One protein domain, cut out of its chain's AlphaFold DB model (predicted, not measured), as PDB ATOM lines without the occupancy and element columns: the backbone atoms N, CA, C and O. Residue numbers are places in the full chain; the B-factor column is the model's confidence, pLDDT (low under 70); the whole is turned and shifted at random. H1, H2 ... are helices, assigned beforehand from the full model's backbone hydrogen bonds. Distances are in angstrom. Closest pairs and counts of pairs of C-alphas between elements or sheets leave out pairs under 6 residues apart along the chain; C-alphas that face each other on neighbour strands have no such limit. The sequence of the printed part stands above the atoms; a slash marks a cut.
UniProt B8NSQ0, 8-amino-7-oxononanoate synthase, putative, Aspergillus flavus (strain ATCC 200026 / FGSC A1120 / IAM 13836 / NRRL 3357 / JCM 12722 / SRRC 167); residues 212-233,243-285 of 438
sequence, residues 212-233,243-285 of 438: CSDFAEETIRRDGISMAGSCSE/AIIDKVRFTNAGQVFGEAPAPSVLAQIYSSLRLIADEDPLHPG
ATOM      1  N   CYS A 212      29.051 -14.776 -30.986       84.94
ATOM      2  CA  CYS A 212      29.561 -15.767 -30.046       84.94
ATOM      3  C   CYS A 212      29.730 -15.213 -28.625       84.94
ATOM      4  O   CYS A 212      29.434 -15.913 -27.656       84.94
ATOM      5  N   SER A 213      30.202 -13.973 -28.505       89.06
ATOM      6  CA  SER A 213      30.445 -13.311 -27.220       89.06
ATOM      7  C   SER A 213      29.139 -12.859 -26.580       89.06
ATOM      8  O   SER A 213      28.934 -13.113 -25.397       89.06
ATOM      9  N   ASP A 214      28.216 -12.313 -27.370       89.56
ATOM     10  CA  ASP A 214      26.891 -11.879 -26.925       89.56
ATOM     11  C   ASP A 214      26.062 -13.084 -26.450       89.56
ATOM     12  O   ASP A 214      25.434 -13.046 -25.390       89.56
ATOM     13  N   PHE A 215      26.118 -14.205 -27.180       84.19
ATOM     14  CA  PHE A 215      25.438 -15.440 -26.785       84.19
ATOM     15  C   PHE A 215      26.046 -16.059 -25.517       84.19
ATOM     16  O   PHE A 215      25.319 -16.560 -24.654       84.19
ATOM     17  N   ALA A 216      27.375 -16.012 -25.376       84.50
ATOM     18  CA  ALA A 216      28.051 -16.449 -24.159       84.50
ATOM     19  C   ALA A 216      27.696 -15.555 -22.961       84.50
ATOM     20  O   ALA A 216      27.423 -16.073 -21.878       84.50
ATOM     21  N   GLU A 217      27.650 -14.237 -23.150       89.19
ATOM     22  CA  GLU A 217      27.285 -13.271 -22.114       89.19
ATOM     23  C   GLU A 217      25.837 -13.463 -21.652       89.19
ATOM     24  O   GLU A 217      25.575 -13.553 -20.451       89.19
ATOM     25  N   GLU A 218      24.900 -13.606 -22.590       87.00
ATOM     26  CA  GLU A 218      23.499 -13.881 -22.275       87.00
ATOM     27  C   GLU A 218      23.334 -15.219 -21.546       87.00
ATOM     28  O   GLU A 218      22.592 -15.315 -20.569       87.00
ATOM     29  N   THR A 219      24.095 -16.241 -21.947       77.50
ATOM     30  CA  THR A 219      24.108 -17.529 -21.240       77.50
ATOM     31  C   THR A 219      24.606 -17.369 -19.806       77.50
ATOM     32  O   THR A 219      24.003 -17.925 -18.895       77.50
ATOM     33  N   ILE A 220      25.653 -16.574 -19.565       84.88
ATOM     34  CA  ILE A 220      26.126 -16.296 -18.199       84.88
ATOM     35  C   ILE A 220      25.042 -15.590 -17.382       84.88
ATOM     36  O   ILE A 220      24.843 -15.931 -16.216       84.88
ATOM     37  N   ARG A 221      24.344 -14.607 -17.964       85.62
ATOM     38  CA  ARG A 221      23.264 -13.885 -17.272       85.62
ATOM     39  C   ARG A 221      22.105 -14.806 -16.905       85.62
ATOM     40  O   ARG A 221      21.559 -14.677 -15.812       85.62
ATOM     41  N   ARG A 222      21.746 -15.716 -17.809       81.06
ATOM     42  CA  ARG A 222      20.627 -16.646 -17.645       81.06
ATOM     43  C   ARG A 222      20.959 -17.813 -16.711       81.06
ATOM     44  O   ARG A 222      20.176 -18.102 -15.810       81.06
ATOM     45  N   ASP A 223      22.105 -18.457 -16.923       73.69
ATOM     46  CA  ASP A 223      22.440 -19.769 -16.348       73.69
ATOM     47  C   ASP A 223      23.573 -19.712 -15.309       73.69
ATOM     48  O   ASP A 223      23.806 -20.679 -14.582       73.69
ATOM     49  N   GLY A 224      24.279 -18.584 -15.200       76.94
ATOM     50  CA  GLY A 224      25.445 -18.434 -14.331       76.94
ATOM     51  C   GLY A 224      26.740 -18.997 -14.930       76.94
ATOM     52  O   GLY A 224      26.808 -19.459 -16.066       76.94
ATOM     53  N   ILE A 225      27.822 -18.917 -14.150       75.69
ATOM     54  CA  ILE A 225      29.190 -19.255 -14.595       75.69
ATOM     55  C   ILE A 225      29.588 -20.697 -14.246       75.69
ATOM     56  O   ILE A 225      30.600 -21.200 -14.731       75.69
ATOM     57  N   SER A 226      28.821 -21.361 -13.380       68.75
ATOM     58  CA  SER A 226      29.154 -22.675 -12.831       68.75
ATOM     59  C   SER A 226      27.953 -23.600 -12.903       68.75
ATOM     60  O   SER A 226      26.842 -23.209 -12.558       68.75
ATOM     61  N   MET A 227      28.209 -24.846 -13.287       63.19
ATOM     62  CA  MET A 227      27.249 -25.936 -13.170       63.19
ATOM     63  C   MET A 227      27.497 -26.653 -11.843       63.19
ATOM     64  O   MET A 227      28.630 -27.011 -11.536       63.19
ATOM     65  N   ALA A 228      26.456 -26.841 -11.032       57.25
ATOM     66  CA  ALA A 228      26.548 -27.586  -9.778       57.25
ATOM     67  C   ALA A 228      26.172 -29.058 -10.021       57.25
ATOM     68  O   ALA A 228      25.055 -29.468  -9.716       57.25
ATOM     69  N   GLY A 229      27.075 -29.834 -10.625       59.88
ATOM     70  CA  GLY A 229      26.880 -31.270 -10.854       59.88
ATOM     71  C   GLY A 229      27.805 -31.837 -11.927       59.88
ATOM     72  O   GLY A 229      28.289 -31.104 -12.791       59.88
ATOM     73  N   SER A 230      28.044 -33.148 -11.885       60.81
ATOM     74  CA  SER A 230      28.859 -33.819 -12.908       60.81
ATOM     75  C   SER A 230      28.109 -33.912 -14.246       60.81
ATOM     76  O   SER A 230      26.873 -33.931 -14.282       60.81
ATOM     77  N   CYS A 231      28.835 -34.064 -15.362       55.50
ATOM     78  CA  CYS A 231      28.250 -34.344 -16.690       55.50
ATOM     79  C   CYS A 231      27.321 -35.583 -16.713       55.50
ATOM     80  O   CYS A 231      26.556 -35.780 -17.665       55.50
ATOM     81  N   SER A 232      27.404 -36.413 -15.670       59.38
ATOM     82  CA  SER A 232      26.613 -37.615 -15.415       59.38
ATOM     83  C   SER A 232      25.194 -37.336 -14.897       59.38
ATOM     84  O   SER A 232      24.336 -38.201 -15.043       59.38
ATOM     85  N   GLU A 233      24.932 -36.175 -14.280       57.41
ATOM     86  CA  GLU A 233      23.735 -35.978 -13.441       57.41
ATOM     87  C   GLU A 233      22.602 -35.157 -14.090       57.41
ATOM     88  O   GLU A 233      21.444 -35.422 -13.773       57.41
ATOM     89  N   ALA A 243      24.336 -46.199 -28.371       61.75
ATOM     90  CA  ALA A 243      24.773 -46.938 -27.175       61.75
ATOM     91  C   ALA A 243      26.283 -46.816 -26.861       61.75
ATOM     92  O   ALA A 243      26.707 -47.027 -25.723       61.75
ATOM     93  N   ILE A 244      27.096 -46.461 -27.858       64.56
ATOM     94  CA  ILE A 244      28.531 -46.193 -27.715       64.56
ATOM     95  C   ILE A 244      28.775 -44.877 -26.964       64.56
ATOM     96  O   ILE A 244      29.616 -44.847 -26.066       64.56
ATOM     97  N   ILE A 245      28.026 -43.815 -27.276       73.75
ATOM     98  CA  ILE A 245      28.148 -42.509 -26.611       73.75
ATOM     99  C   ILE A 245      27.808 -42.660 -25.127       73.75
ATOM    100  O   ILE A 245      28.585 -42.231 -24.276       73.75
ATOM    101  N   ASP A 246      26.717 -43.355 -24.803       71.25
ATOM    102  CA  ASP A 246      26.328 -43.607 -23.411       71.25
ATOM    103  C   ASP A 246      27.360 -44.460 -22.679       71.25
ATOM    104  O   ASP A 246      27.766 -44.130 -21.561       71.25
ATOM    105  N   LYS A 247      27.856 -45.527 -23.317       77.25
ATOM    106  CA  LYS A 247      28.904 -46.357 -22.720       77.25
ATOM    107  C   LYS A 247      30.130 -45.516 -22.378       77.25
ATOM    108  O   LYS A 247      30.613 -45.597 -21.251       77.25
ATOM    109  N   VAL A 248      30.601 -44.674 -23.301       80.88
ATOM    110  CA  VAL A 248      31.734 -43.771 -23.056       80.88
ATOM    111  C   VAL A 248      31.421 -42.796 -21.922       80.88
ATOM    112  O   VAL A 248      32.259 -42.651 -21.039       80.88
ATOM    113  N   ARG A 249      30.227 -42.197 -21.863       74.44
ATOM    114  CA  ARG A 249      29.845 -41.273 -20.776       74.44
ATOM    115  C   ARG A 249      29.892 -41.926 -19.397       74.44
ATOM    116  O   ARG A 249      30.417 -41.322 -18.469       74.44
ATOM    117  N   PHE A 250      29.397 -43.158 -19.267       78.69
ATOM    118  CA  PHE A 250      29.355 -43.855 -17.977       78.69
ATOM    119  C   PHE A 250      30.657 -44.577 -17.609       78.69
ATOM    120  O   PHE A 250      30.873 -44.858 -16.433       78.69
ATOM    121  N   THR A 251      31.518 -44.915 -18.578       83.69
ATOM    122  CA  THR A 251      32.757 -45.672 -18.297       83.69
ATOM    123  C   THR A 251      34.046 -44.879 -18.444       83.69
ATOM    124  O   THR A 251      35.082 -45.321 -17.947       83.69
ATOM    125  N   ASN A 252      34.033 -43.730 -19.120       84.38
ATOM    126  CA  ASN A 252      35.228 -42.910 -19.262       84.38
ATOM    127  C   ASN A 252      35.482 -42.131 -17.965       84.38
ATOM    128  O   ASN A 252      34.742 -41.211 -17.626       84.38
ATOM    129  N   ALA A 253      36.564 -42.471 -17.262       85.31
ATOM    130  CA  ALA A 253      36.939 -41.817 -16.009       85.31
ATOM    131  C   ALA A 253      37.116 -40.291 -16.150       85.31
ATOM    132  O   ALA A 253      36.776 -39.554 -15.232       85.31
ATOM    133  N   GLY A 254      37.589 -39.811 -17.305       82.00
ATOM    134  CA  GLY A 254      37.729 -38.380 -17.583       82.00
ATOM    135  C   GLY A 254      36.392 -37.648 -17.729       82.00
ATOM    136  O   GLY A 254      36.335 -36.456 -17.459       82.00
ATOM    137  N   GLN A 255      35.318 -38.344 -18.115       79.06
ATOM    138  CA  GLN A 255      33.960 -37.788 -18.154       79.06
ATOM    139  C   GLN A 255      33.261 -37.875 -16.792       79.06
ATOM    140  O   GLN A 255      32.578 -36.936 -16.403       79.06
ATOM    141  N   VAL A 256      33.442 -38.982 -16.061       78.81
ATOM    142  CA  VAL A 256      32.782 -39.219 -14.762       78.81
ATOM    143  C   VAL A 256      33.360 -38.337 -13.655       78.81
ATOM    144  O   VAL A 256      32.616 -37.809 -12.833       78.81
ATOM    145  N   PHE A 257      34.685 -38.181 -13.621       81.25
ATOM    146  CA  PHE A 257      35.391 -37.431 -12.576       81.25
ATOM    147  C   PHE A 257      35.903 -36.066 -13.054       81.25
ATOM    148  O   PHE A 257      36.591 -35.375 -12.305       81.25
ATOM    149  N   GLY A 258      35.618 -35.700 -14.305       78.31
ATOM    150  CA  GLY A 258      35.961 -34.399 -14.866       78.31
ATOM    151  C   GLY A 258      34.911 -33.344 -14.534       78.31
ATOM    152  O   GLY A 258      33.718 -33.633 -14.465       78.31
ATOM    153  N   GLU A 259      35.362 -32.105 -14.367       79.88
ATOM    154  CA  GLU A 259      34.470 -30.954 -14.251       79.88
ATOM    155  C   GLU A 259      33.839 -30.623 -15.605       79.88
ATOM    156  O   GLU A 259      34.494 -30.681 -16.654       79.88
ATOM    157  N   ALA A 260      32.562 -30.248 -15.583       78.81
ATOM    158  CA  ALA A 260      31.873 -29.803 -16.784       78.81
ATOM    159  C   ALA A 260      32.472 -28.470 -17.282       78.81
ATOM    160  O   ALA A 260      32.781 -27.593 -16.468       78.81
ATOM    161  N   PRO A 261      32.607 -28.262 -18.607       82.69
ATOM    162  CA  PRO A 261      32.962 -26.952 -19.140       82.69
ATOM    163  C   PRO A 261      31.950 -25.889 -18.695       82.69
ATOM    164  O   PRO A 261      30.750 -26.159 -18.613       82.69
ATOM    165  N   ALA A 262      32.424 -24.667 -18.441       84.88
ATOM    166  CA  ALA A 262      31.551 -23.571 -18.032       84.88
ATOM    167  C   ALA A 262      30.466 -23.291 -19.098       84.88
ATOM    168  O   ALA A 262      30.774 -23.343 -20.296       84.88
ATOM    169  N   PRO A 263      29.229 -22.927 -18.702       82.75
ATOM    170  CA  PRO A 263      28.140 -22.643 -19.641       82.75
ATOM    171  C   PRO A 263      28.503 -21.622 -20.722       82.75
ATOM    172  O   PRO A 263      28.139 -21.795 -21.880       82.75
ATOM    173  N   SER A 264      29.293 -20.602 -20.378       83.56
ATOM    174  CA  SER A 264      29.785 -19.592 -21.322       83.56
ATOM    175  C   SER A 264      30.659 -20.171 -22.433       83.56
ATOM    176  O   SER A 264      30.527 -19.781 -23.591       83.56
ATOM    177  N   VAL A 265      31.519 -21.134 -22.101       85.88
ATOM    178  CA  VAL A 265      32.386 -21.820 -23.066       85.88
ATOM    179  C   VAL A 265      31.536 -22.685 -23.993       85.88
ATOM    180  O   VAL A 265      31.715 -22.643 -25.208       85.88
ATOM    181  N   LEU A 266      30.566 -23.421 -23.442       86.00
ATOM    182  CA  LEU A 266      29.633 -24.227 -24.237       86.00
ATOM    183  C   LEU A 266      28.779 -23.357 -25.165       86.00
ATOM    184  O   LEU A 266      28.595 -23.706 -26.328       86.00
ATOM    185  N   ALA A 267      28.309 -22.210 -24.682       86.56
ATOM    186  CA  ALA A 267      27.556 -21.237 -25.459       86.56
ATOM    187  C   ALA A 267      28.385 -20.654 -26.611       86.56
ATOM    188  O   ALA A 267      27.903 -20.576 -27.744       86.56
ATOM    189  N   GLN A 268      29.650 -20.313 -26.358       88.81
ATOM    190  CA  GLN A 268      30.562 -19.837 -27.395       88.81
ATOM    191  C   GLN A 268      30.833 -20.918 -28.454       88.81
ATOM    192  O   GLN A 268      30.800 -20.628 -29.649       88.81
ATOM    193  N   ILE A 269      31.047 -22.172 -28.041       89.88
ATOM    194  CA  ILE A 269      31.218 -23.306 -28.964       89.88
ATOM    195  C   ILE A 269      29.946 -23.508 -29.796       89.88
ATOM    196  O   ILE A 269      30.021 -23.589 -31.019       89.88
ATOM    197  N   TYR A 270      28.779 -23.549 -29.151       89.12
ATOM    198  CA  TYR A 270      27.492 -23.775 -29.808       89.12
ATOM    199  C   TYR A 270      27.165 -22.692 -30.840       89.12
ATOM    200  O   TYR A 270      26.842 -23.004 -31.984       89.12
ATOM    201  N   SER A 271      27.298 -21.419 -30.464       91.44
ATOM    202  CA  SER A 271      27.086 -20.287 -31.375       91.44
ATOM    203  C   SER A 271      28.094 -20.277 -32.528       91.44
ATOM    204  O   SER A 271      27.695 -20.066 -33.669       91.44
ATOM    205  N   SER A 272      29.372 -20.585 -32.267       92.44
ATOM    206  CA  SER A 272      30.391 -20.711 -33.322       92.44
ATOM    207  C   SER A 272      30.024 -21.804 -34.327       92.44
ATOM    208  O   SER A 272      30.097 -21.579 -35.531       92.44
ATOM    209  N   LEU A 273      29.596 -22.980 -33.852       93.19
ATOM    210  CA  LEU A 273      29.184 -24.088 -34.720       93.19
ATOM    211  C   LEU A 273      27.944 -23.737 -35.546       93.19
ATOM    212  O   LEU A 273      27.925 -24.022 -36.740       93.19
ATOM    213  N   ARG A 274      26.947 -23.069 -34.950       92.94
ATOM    214  CA  ARG A 274      25.756 -22.605 -35.680       92.94
ATOM    215  C   ARG A 274      26.085 -21.576 -36.747       92.94
ATOM    216  O   ARG A 274      25.550 -21.666 -37.844       92.94
ATOM    217  N   LEU A 275      26.978 -20.632 -36.452       93.31
ATOM    218  CA  LEU A 275      27.458 -19.677 -37.447       93.31
ATOM    219  C   LEU A 275      28.174 -20.386 -38.595       93.31
ATOM    220  O   LEU A 275      27.875 -20.103 -39.748       93.31
ATOM    221  N   ILE A 276      29.084 -21.321 -38.297       93.56
ATOM    222  CA  ILE A 276      29.796 -22.112 -39.319       93.56
ATOM    223  C   ILE A 276      28.812 -22.890 -40.199       93.56
ATOM    224  O   ILE A 276      28.998 -22.940 -41.412       93.56
ATOM    225  N   ALA A 277      27.783 -23.482 -39.592       92.31
ATOM    226  CA  ALA A 277      26.743 -24.240 -40.281       92.31
ATOM    227  C   ALA A 277      25.709 -23.358 -41.010       92.31
ATOM    228  O   ALA A 277      24.807 -23.896 -41.644       92.31
ATOM    229  N   ASP A 278      25.839 -22.028 -40.932       90.19
ATOM    230  CA  ASP A 278      24.884 -21.053 -41.473       90.19
ATOM    231  C   ASP A 278      23.453 -21.210 -40.909       90.19
ATOM    232  O   ASP A 278      22.452 -20.921 -41.557       90.19
ATOM    233  N   GLU A 279      23.350 -21.679 -39.662       90.81
ATOM    234  CA  GLU A 279      22.089 -21.927 -38.949       90.81
ATOM    235  C   GLU A 279      21.654 -20.752 -38.056       90.81
ATOM    236  O   GLU A 279      20.643 -20.844 -37.345       90.81
ATOM    237  N   ASP A 280      22.430 -19.668 -38.008       88.00
ATOM    238  CA  ASP A 280      22.081 -18.463 -37.256       88.00
ATOM    239  C   ASP A 280      21.282 -17.481 -38.136       88.00
ATOM    240  O   ASP A 280      21.863 -16.819 -39.000       88.00
ATOM    241  N   PRO A 281      19.961 -17.331 -37.916       85.88
ATOM    242  CA  PRO A 281      19.130 -16.451 -38.731       85.88
ATOM    243  C   PRO A 281      19.465 -14.962 -38.563       85.88
ATOM    244  O   PRO A 281      19.052 -14.160 -39.397       85.88
ATOM    245  N   LEU A 282      20.180 -14.573 -37.500       88.06
ATOM    246  CA  LEU A 282      20.574 -13.181 -37.271       88.06
ATOM    247  C   LEU A 282      21.793 -12.773 -38.107       88.06
ATOM    248  O   LEU A 282      21.997 -11.585 -38.354       88.06
ATOM    249  N   HIS A 283      22.586 -13.745 -38.561       89.50
ATOM    250  CA  HIS A 283      23.875 -13.514 -39.211       89.50
ATOM    251  C   HIS A 283      24.059 -14.383 -40.471       89.50
ATOM    252  O   HIS A 283      25.075 -15.074 -40.593       89.50
ATOM    253  N   PRO A 284      23.106 -14.351 -41.424       90.56
ATOM    254  CA  PRO A 284      23.136 -15.226 -42.590       90.56
ATOM    255  C   PRO A 284      24.381 -14.973 -43.449       90.56
ATOM    256  O   PRO A 284      24.749 -13.827 -43.719       90.56
ATOM    257  N   GLY A 285      25.034 -16.047 -43.881       90.88
ATOM    258  CA  GLY A 285      26.214 -16.032 -44.740       90.88
ATOM    259  C   GLY A 285      27.534 -15.706 -44.035       90.88
ATOM    260  O   GLY A 285      28.590 -15.909 -44.637       90.88
TER     261      GLY A 285
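AT A GLANCE: This is residues 212 to 233 and 243 to 285 of the 438 residues of the protein "8-amino-7-oxononanoate synthase, putative" of Aspergillus flavus (strain ATCC 200026 / FGSC A1120 / IAM 13836 / NRRL 3357 / JCM 12722 / SRRC 167) (UniProt B8NSQ0). The domain is an open U of helices: H4, the longest helix, has H1 side by side with it in one arm, and the short helices H2 and H3 make a small second arm, with no contact between the two arms' helices. Residues 257 to 262 run as a loop between the arms along the base of the U, and residues 277 to 285 make a tail beyond the end of H4. The printed part has 65 residues with four named helices, H1, H2, H3 and H4 along the chain, and no named strand; the class is all helix. It is loose, with a radius of gyration of the C-alphas of 14.6 A, and only just flat, spanning 40 by 27 by 14 A.

IN THESE COORDINATES: H4 is residues 263 to 276, 19.8 A from C-alpha 263 at (28.140, -22.643, -19.641) to C-alpha 276 at (29.796, -22.112, -39.319). H1, residues 212 to 223, is 15.9 A long and begins with C-alpha 212 at (29.561, -15.767, -30.046). H2, residues 243 to 251, measures 12.0 A, and H3, residues 253 to 256, 5.1 A.

HOW THE PARTS SIT: H4 and H1 touch, the closest C-alphas being those of Ser 264 and Ala 216, 4.6 A apart. They run opposite ways at a steep tilt of 38 degrees, only just past shallow. H4 is apart from H2 and from H3, and H1 is apart from both too. H2 and H3 only just touch, and only at the corner by their tight link, with 3 pairs of C-alphas within 8 A; the closest are those of Arg 249 and Gln 255, 6.0 A apart. In H1, H2 and H4 every O i to N i+4 pair is within hydrogen-bond range, and H3 is too short for such a pair.

THE WHOLE: The C-alphas farthest apart, of Thr 251 and Gly 285, are 40.3 A from each other. Residues 234 to 242 are not printed; C-alphas 233 and 243 are 17.6 A apart across this cut, which lies in the link from H1 to H2. Of the links that are printed whole, H3 to H4 is short and H2 to H3 tight. The mean pLDDT of the printed part is 81.0, and residues 226 to 233 and 243 to 244 are under 70.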